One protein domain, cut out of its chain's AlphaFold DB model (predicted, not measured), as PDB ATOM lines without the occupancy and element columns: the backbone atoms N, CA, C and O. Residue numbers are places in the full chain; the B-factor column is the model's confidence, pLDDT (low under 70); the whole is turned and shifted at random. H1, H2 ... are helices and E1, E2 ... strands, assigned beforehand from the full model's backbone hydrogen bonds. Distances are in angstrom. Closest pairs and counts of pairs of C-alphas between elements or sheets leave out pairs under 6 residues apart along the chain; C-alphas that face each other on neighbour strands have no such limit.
ATOM      1  N   LEU A 185     -33.825  51.509   1.895       94.88
ATOM      2  CA  LEU A 185     -35.056  51.512   1.112       94.88
ATOM      3  C   LEU A 185     -35.755  52.855   1.313       94.88
ATOM      4  O   LEU A 185     -36.128  53.190   2.435       94.88
ATOM      5  N   ASN A 186     -35.885  53.645   0.252       93.69
ATOM      6  CA  ASN A 186     -36.447  54.993   0.247       93.69
ATOM      7  C   ASN A 186     -35.885  55.871   1.388       93.69
ATOM      8  O   ASN A 186     -36.611  56.485   2.167       93.69
ATOM      9  N   GLY A 187     -34.559  55.835   1.562       92.06
ATOM     10  CA  GLY A 187     -33.838  56.543   2.629       92.06
ATOM     11  C   GLY A 187     -33.877  55.884   4.018       92.06
ATOM     12  O   GLY A 187     -33.095  56.265   4.891       92.06
ATOM     13  N   ILE A 188     -34.710  54.864   4.235       92.81
ATOM     14  CA  ILE A 188     -34.780  54.114   5.494       92.81
ATOM     15  C   ILE A 188     -33.690  53.042   5.498       92.81
ATOM     16  O   ILE A 188     -33.635  52.188   4.618       92.81
ATOM     17  N   SER A 189     -32.795  53.067   6.486       91.75
ATOM     18  CA  SER A 189     -31.764  52.027   6.622       91.75
ATOM     19  C   SER A 189     -32.367  50.718   7.117       91.75
ATOM     20  O   SER A 189     -33.083  50.722   8.116       91.75
ATOM     21  N   VAL A 190     -32.017  49.607   6.471       94.00
ATOM     22  CA  VAL A 190     -32.460  48.268   6.877       94.00
ATOM     23  C   VAL A 190     -31.513  47.736   7.962       94.00
ATOM     24  O   VAL A 190     -30.317  47.559   7.687       94.00
ATOM     25  N   PRO A 191     -31.977  47.521   9.208       92.12
ATOM     26  CA  PRO A 191     -31.137  46.957  10.252       92.12
ATOM     27  C   PRO A 191     -31.008  45.446  10.113       92.12
ATOM     28  O   PRO A 191     -31.815  44.786   9.472       92.12
ATOM     29  N   CYS A 192     -29.972  44.898  10.738       90.81
ATOM     30  CA  CYS A 192     -29.856  43.463  10.904       90.81
ATOM     31  C   CYS A 192     -30.851  42.962  11.965       90.81
ATOM     32  O   CYS A 192     -30.793  43.461  13.086       90.81
ATOM     33  N   PRO A 193     -31.658  41.937  11.663       90.38
ATOM     34  CA  PRO A 193     -32.480  41.194  12.622       90.38
ATOM     35  C   PRO A 193     -31.806  40.836  13.941       90.38
ATOM     36  O   PRO A 193     -32.341  41.095  15.006       90.38
ATOM     37  N   PHE A 194     -30.591  40.293  13.876       84.19
ATOM     38  CA  PHE A 194     -29.966  39.674  15.043       84.19
ATOM     39  C   PHE A 194     -29.232  40.650  15.961       84.19
ATOM     40  O   PHE A 194     -29.095  40.390  17.151       84.19
ATOM     41  N   CYS A 195     -28.689  41.742  15.418       77.94
ATOM     42  CA  CYS A 195     -27.908  42.703  16.204       77.94
ATOM     43  C   CYS A 195     -28.445  44.135  16.140       77.94
ATOM     44  O   CYS A 195     -27.810  45.043  16.670       77.94
ATOM     45  N   SER A 196     -29.558  44.356  15.436       76.25
ATOM     46  CA  SER A 196     -30.246  45.644  15.260       76.25
ATOM     47  C   SER A 196     -29.416  46.760  14.605       76.25
ATOM     48  O   SER A 196     -29.868  47.900  14.487       76.25
ATOM     49  N   ILE A 197     -28.207  46.462  14.118       76.62
ATOM     50  CA  ILE A 197     -27.316  47.458  13.515       76.62
ATOM     51  C   ILE A 197     -27.655  47.686  12.036       76.62
ATOM     52  O   ILE A 197     -27.842  46.749  11.261       76.62
ATOM     53  N   LYS A 198     -27.672  48.964  11.634       73.88
ATOM     54  CA  LYS A 198     -28.139  49.511  10.339       73.88
ATOM     55  C   LYS A 198     -27.211  49.272   9.133       73.88
ATOM     56  O   LYS A 198     -27.026  50.171   8.310       73.88
ATOM     57  N   LYS A 199     -26.524  48.128   9.057       81.75
ATOM     58  CA  LYS A 199     -25.421  47.916   8.091       81.75
ATOM     59  C   LYS A 199     -25.422  46.527   7.461       81.75
ATOM     60  O   LYS A 199     -24.397  45.848   7.395       81.75
ATOM     61  N   LEU A 200     -26.591  46.128   6.974       90.75
ATOM     62  CA  LEU A 200     -26.693  45.056   5.992       90.75
ATOM     63  C   LEU A 200     -26.066  45.501   4.664       90.75
ATOM     64  O   LEU A 200     -26.216  46.657   4.268       90.75
ATOM     65  N   VAL A 201     -25.374  44.594   3.978       92.69
ATOM     66  CA  VAL A 201     -24.775  44.824   2.655       92.69
ATOM     67  C   VAL A 201     -25.103  43.677   1.711       92.69
ATOM     68  O   VAL A 201     -25.240  42.536   2.142       92.69
ATOM     69  N   LYS A 202     -25.203  43.954   0.408       92.69
ATOM     70  CA  LYS A 202     -25.391  42.907  -0.602       92.69
ATOM     71  C   LYS A 202     -24.030  42.342  -1.013       92.69
ATOM     72  O   LYS A 202     -23.176  43.090  -1.486       92.69
ATOM     73  N   LYS A 203     -23.830  41.030  -0.867       90.62
ATOM     74  CA  LYS A 203     -22.593  40.329  -1.240       90.62
ATOM     75  C   LYS A 203     -22.927  38.964  -1.831       90.62
ATOM     76  O   LYS A 203     -23.616  38.167  -1.209       90.62
ATOM     77  N   ASN A 204     -22.440  38.688  -3.043       89.44
ATOM     78  CA  ASN A 204     -22.663  37.413  -3.742       89.44
ATOM     79  C   ASN A 204     -24.147  36.994  -3.800       89.44
ATOM     80  O   ASN A 204     -24.485  35.859  -3.490       89.44
ATOM     81  N   LYS A 205     -25.035  37.931  -4.167       88.12
ATOM     82  CA  LYS A 205     -26.507  37.787  -4.178       88.12
ATOM     83  C   LYS A 205     -27.185  37.632  -2.807       88.12
ATOM     84  O   LYS A 205     -28.382  37.871  -2.743       88.12
ATOM     85  N   LYS A 206     -26.446  37.349  -1.735       94.06
ATOM     86  CA  LYS A 206     -26.958  37.335  -0.359       94.06
ATOM     87  C   LYS A 206     -26.902  38.716   0.284       94.06
ATOM     88  O   LYS A 206     -26.219  39.624  -0.205       94.06
ATOM     89  N   VAL A 207     -27.608  38.865   1.397       95.00
ATOM     90  CA  VAL A 207     -27.499  40.024   2.282       95.00
ATOM     91  C   VAL A 207     -26.695  39.606   3.512       95.00
ATOM     92  O   VAL A 207     -27.094  38.702   4.229       95.00
ATOM     93  N   GLU A 208     -25.542  40.226   3.750       93.50
ATOM     94  CA  GLU A 208     -24.666  39.945   4.898       93.50
ATOM     95  C   GLU A 208     -24.752  41.112   5.884       93.50
ATOM     96  O   GLU A 208     -24.666  42.283   5.503       93.50
ATOM     97  N   CYS A 209     -24.887  40.815   7.173       88.00
ATOM     98  CA  CYS A 209     -24.636  41.799   8.209       88.00
ATOM     99  C   CYS A 209     -23.132  41.931   8.424       88.00
ATOM    100  O   CYS A 209     -22.493  41.012   8.933       88.00
ATOM    101  N   LEU A 210     -22.565  43.105   8.135       81.00
ATOM    102  CA  LEU A 210     -21.141  43.344   8.391       81.00
ATOM    103  C   LEU A 210     -20.753  43.269   9.867       81.00
ATOM    104  O   LEU A 210     -19.570  43.182  10.176       81.00
ATOM    105  N   HIS A 211     -21.737  43.335  10.760       75.50
ATOM    106  CA  HIS A 211     -21.505  43.340  12.188       75.50
ATOM    107  C   HIS A 211     -21.402  41.936  12.787       75.50
ATOM    108  O   HIS A 211     -20.372  41.560  13.337       75.50
ATOM    109  N   CYS A 212     -22.489  41.167  12.715       75.81
ATOM    110  CA  CYS A 212     -22.554  39.834  13.309       75.81
ATOM    111  C   CYS A 212     -22.170  38.727  12.320       75.81
ATOM    112  O   CYS A 212     -22.048  37.578  12.721       75.81
ATOM    113  N   GLY A 213     -21.990  39.049  11.034       79.75
ATOM    114  CA  GLY A 213     -21.680  38.070   9.992       79.75
ATOM    115  C   GLY A 213     -22.866  37.198   9.572       79.75
ATOM    116  O   GLY A 213     -22.697  36.352   8.696       79.75
ATOM    117  N   ASN A 214     -24.056  37.396  10.156       86.62
ATOM    118  CA  ASN A 214     -25.260  36.684   9.735       86.62
ATOM    119  C   ASN A 214     -25.582  36.992   8.273       86.62
ATOM    120  O   ASN A 214     -25.448  38.132   7.819       86.62
ATOM    121  N   ASN A 215     -26.010  35.961   7.553       94.06
ATOM    122  CA  ASN A 215     -26.357  36.035   6.144       94.06
ATOM    123  C   ASN A 215     -27.842  35.729   5.972       94.06
ATOM    124  O   ASN A 215     -28.366  34.841   6.637       94.06
ATOM    125  N   PHE A 216     -28.462  36.432   5.038       95.06
ATOM    126  CA  PHE A 216     -29.850  36.283   4.630       95.06
ATOM    127  C   PHE A 216     -29.874  35.981   3.138       95.06
ATOM    128  O   PHE A 216     -29.039  36.493   2.375       95.06
ATOM    129  N   ASP A 217     -30.813  35.146   2.712       94.25
ATOM    130  CA  ASP A 217     -30.881  34.730   1.311       94.25
ATOM    131  C   ASP A 217     -31.354  35.872   0.407       94.25
ATOM    132  O   ASP A 217     -30.923  35.977  -0.744       94.25
ATOM    133  N   SER A 218     -32.158  36.791   0.945       93.50
ATOM    134  CA  SER A 218     -32.624  37.985   0.247       93.50
ATOM    135  C   SER A 218     -32.780  39.182   1.194       93.50
ATOM    136  O   SER A 218     -32.624  39.086   2.412       93.50
ATOM    137  N   LEU A 219     -33.093  40.349   0.623       94.81
ATOM    138  CA  LEU A 219     -33.446  41.525   1.421       94.81
ATOM    139  C   LEU A 219     -34.793  41.351   2.135       94.81
ATOM    140  O   LEU A 219     -34.937  41.814   3.260       94.81
ATOM    141  N   THR A 220     -35.762  40.689   1.501       94.75
ATOM    142  CA  THR A 220     -37.074  40.439   2.111       94.75
ATOM    143  C   THR A 220     -36.973  39.467   3.281       94.75
ATOM    144  O   THR A 220     -37.576  39.717   4.316       94.75
ATOM    145  N   ASP A 221     -36.128  38.442   3.166       94.75
ATOM    146  CA  ASP A 221     -35.782  37.523   4.256       94.75
ATOM    147  C   ASP A 221     -35.200  38.274   5.467       94.75
ATOM    148  O   ASP A 221     -35.663  38.121   6.600       94.75
ATOM    149  N   ALA A 222     -34.263  39.195   5.217       95.56
ATOM    150  CA  ALA A 222     -33.706  40.048   6.262       95.56
ATOM    151  C   ALA A 222     -34.751  40.978   6.904       95.56
ATOM    152  O   ALA A 222     -34.668  41.233   8.099       95.56
ATOM    153  N   ILE A 223     -35.722  41.501   6.149       96.25
ATOM    154  CA  ILE A 223     -36.769  42.372   6.708       96.25
ATOM    155  C   ILE A 223     -37.774  41.559   7.531       96.25
ATOM    156  O   ILE A 223     -38.089  41.954   8.647       96.25
ATOM    157  N   ASN A 224     -38.239  40.417   7.025       94.50
ATOM    158  CA  ASN A 224     -39.223  39.575   7.715       94.50
ATOM    159  C   ASN A 224     -38.682  38.916   8.985       94.50
ATOM    160  O   ASN A 224     -39.460  38.466   9.815       94.50
ATOM    161  N   SER A 225     -37.359  38.841   9.122       95.25
ATOM    162  CA  SER A 225     -36.702  38.328  10.323       95.25
ATOM    163  C   SER A 225     -36.602  39.367  11.452       95.25
ATOM    164  O   SER A 225     -36.062  39.052  12.507       95.25
ATOM    165  N   LEU A 226     -37.035  40.617  11.242       93.81
ATOM    166  CA  LEU A 226     -37.050  41.642  12.292       93.81
ATOM    167  C   LEU A 226     -38.132  41.341  13.342       93.81
ATOM    168  O   LEU A 226     -39.183  40.807  13.016       93.81
ATOM    169  N   ASP A 227     -37.909  41.777  14.582       90.75
ATOM    170  CA  ASP A 227     -38.888  41.634  15.677       90.75
ATOM    171  C   ASP A 227     -39.831  42.855  15.824       90.75
ATOM    172  O   ASP A 227     -40.666  42.903  16.724       90.75
ATOM    173  N   ASP A 228     -39.685  43.881  14.974       91.00
ATOM    174  CA  ASP A 228     -40.447  45.140  15.036       91.00
ATOM    175  C   ASP A 228     -41.425  45.260  13.855       91.00
ATOM    176  O   ASP A 228     -41.064  45.719  12.769       91.00
ATOM    177  N   ASP A 229     -42.689  44.894  14.086       94.62
ATOM    178  CA  ASP A 229     -43.772  44.949  13.092       94.62
ATOM    179  C   ASP A 229     -43.966  46.338  12.463       94.62
ATOM    180  O   ASP A 229     -44.320  46.455  11.283       94.62
ATOM    181  N   ALA A 230     -43.773  47.412  13.237       94.88
ATOM    182  CA  ALA A 230     -43.940  48.770  12.732       94.88
ATOM    183  C   ALA A 230     -42.818  49.108  11.745       94.88
ATOM    184  O   ALA A 230     -43.074  49.671  10.675       94.88
ATOM    185  N   LEU A 231     -41.587  48.708  12.071       93.31
ATOM    186  CA  LEU A 231     -40.445  48.848  11.180       93.31
ATOM    187  C   LEU A 231     -40.572  47.963   9.934       93.31
ATOM    188  O   LEU A 231     -40.299  48.449   8.837       93.31
ATOM    189  N   ILE A 232     -41.036  46.715  10.068       95.31
ATOM    190  CA  ILE A 232     -41.293  45.815   8.929       95.31
ATOM    191  C   ILE A 232     -42.264  46.471   7.950       95.31
ATOM    192  O   ILE A 232     -41.961  46.573   6.763       95.31
ATOM    193  N   LYS A 233     -43.395  46.996   8.439       95.06
ATOM    194  CA  LYS A 233     -44.389  47.688   7.600       95.06
ATOM    195  C   LYS A 233     -43.814  48.928   6.916       95.06
ATOM    196  O   LYS A 233     -44.098  49.169   5.741       95.06
ATOM    197  N   ALA A 234     -42.997  49.712   7.622       96.19
ATOM    198  CA  ALA A 234     -42.345  50.891   7.050       96.19
ATOM    199  C   ALA A 234     -41.348  50.517   5.938       96.19
ATOM    200  O   ALA A 234     -41.358  51.128   4.868       96.19
ATOM    201  N   LEU A 235     -40.527  49.491   6.171       96.12
ATOM    202  CA  LEU A 235     -39.558  48.977   5.204       96.12
ATOM    203  C   LEU A 235     -40.237  48.321   4.000       96.12
ATOM    204  O   LEU A 235     -39.804  48.542   2.874       96.12
ATOM    205  N   TYR A 236     -41.324  47.580   4.215       96.12
ATOM    206  CA  TYR A 236     -42.154  47.022   3.151       96.12
ATOM    207  C   TYR A 236     -42.726  48.123   2.252       96.12
ATOM    208  O   TYR A 236     -42.542  48.091   1.037       96.12
ATOM    209  N   LYS A 237     -43.338  49.161   2.833       96.19
ATOM    210  CA  LYS A 237     -43.860  50.292   2.053       96.19
ATOM    211  C   LYS A 237     -42.757  50.972   1.238       96.19
ATOM    212  O   LYS A 237     -42.966  51.304   0.074       96.19
ATOM    213  N   ALA A 238     -41.580  51.168   1.833       96.56
ATOM    214  CA  ALA A 238     -40.425  51.721   1.134       96.56
ATOM    215  C   ALA A 238     -39.939  50.812  -0.009       96.56
ATOM    216  O   ALA A 238     -39.639  51.310  -1.093       96.56
ATOM    217  N   PHE A 239     -39.914  49.495   0.208       96.00
ATOM    218  CA  PHE A 239     -39.585  48.495  -0.806       96.00
ATOM    219  C   PHE A 239     -40.544  48.550  -2.000       96.00
ATOM    220  O   PHE A 239     -40.088  48.606  -3.142       96.00
ATOM    221  N   VAL A 240     -41.856  48.576  -1.741       95.00
ATOM    222  CA  VAL A 240     -42.890  48.656  -2.784       95.00
ATOM    223  C   VAL A 240     -42.724  49.926  -3.612       95.00
ATOM    224  O   VAL A 240     -42.692  49.837  -4.837       95.00
ATOM    225  N   ILE A 241     -42.528  51.086  -2.970       95.38
ATOM    226  CA  ILE A 241     -42.314  52.365  -3.667       95.38
ATOM    227  C   ILE A 241     -41.109  52.279  -4.614       95.38
ATOM    228  O   ILE A 241     -41.255  52.535  -5.806       95.38
ATOM    229  N   GLU A 242     -39.936  51.853  -4.128       95.25
ATOM    230  CA  GLU A 242     -38.730  51.766  -4.969       95.25
ATOM    231  C   GLU A 242     -38.882  50.795  -6.150       95.25
ATOM    232  O   GLU A 242     -38.238  50.952  -7.192       95.25
ATOM    233  N   LYS A 243     -39.681  49.742  -5.980       93.75
ATOM    234  CA  LYS A 243     -39.939  48.733  -7.013       93.75
ATOM    235  C   LYS A 243     -40.966  49.235  -8.033       93.75
ATOM    236  O   LYS A 243     -40.747  49.070  -9.232       93.75
ATOM    237  N   GLN A 244     -42.019  49.918  -7.589       93.31
ATOM    238  CA  GLN A 244     -42.999  50.575  -8.459       93.31
ATOM    239  C   GLN A 244     -42.374  51.705  -9.285       93.31
ATOM    240  O   GLN A 244     -42.674  51.828 -10.470       93.31
TER     241      GLN A 244
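AT A GLANCE: This is residues 185 to 244 of the 383 residues of an uncharacterized protein of Bacillus anthracis (UniProt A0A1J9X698). A small strand hairpin, E1 and E2, stands at one end and the long helix H2 at the other, with the short helix H1 between them, folded back against H2 as a helical hairpin. The first 15 residues, 185 to 199, form no named element and run from beside H2 across to the strand hairpin. The printed part has 60 residues with two named strands and two named helices, in the order E1, E2, H1, H2; the two-stranded sheet is antiparallel and the class is mixed, helices and strands. The whole is compact, with a radius of gyration of the C-alphas of 10.7 A and spans of 29 by 24 by 17 A.

IN THESE COORDINATES: E1 is residues 200 to 203, from C-alpha 200 at (-26.693, 45.056, 5.992), and E2 is residues 206 to 209. H1 is residues 219 to 224, 8.8 A long. H2 is residues 229 to 244, 22.3 A long, ending at C-alpha 244 at (-42.999, 50.575, -8.459).

HOW THE PARTS SIT: E1 and E2 form an antiparallel hairpin, with N 201 and O 208 2.9 A apart and N 208 and O 201 2.8 A apart, within hydrogen-bond range. Residues 207 to 208 of E2 also pair antiparallel with residues 215 to 216. The closest C-alphas of E2 and H1, those of Val 207 and Leu 219, are 6.2 A apart. E1 and H1 are only just apart, at 8.4 A. H1 and H2 form a helical hairpin and touch, closest at the C-alphas of Ile 223 and Ile 232, 6.1 A, at a shallow tilt of 30 degrees, opposite ways; H2 touches H1 with residues 232 to 236 alone. H2 is apart from E1 and E2. In H1 and H2 every O i to N i+4 pair is within hydrogen-bond range.

THE WHOLE: The two C-alphas farthest apart, those of Cys 212 and Gln 244, are 31.7 A apart. The printed part has no cut, and no link between named elements is long. The mean pLDDT of the printed part is 91.0, and no printed residue is under 70.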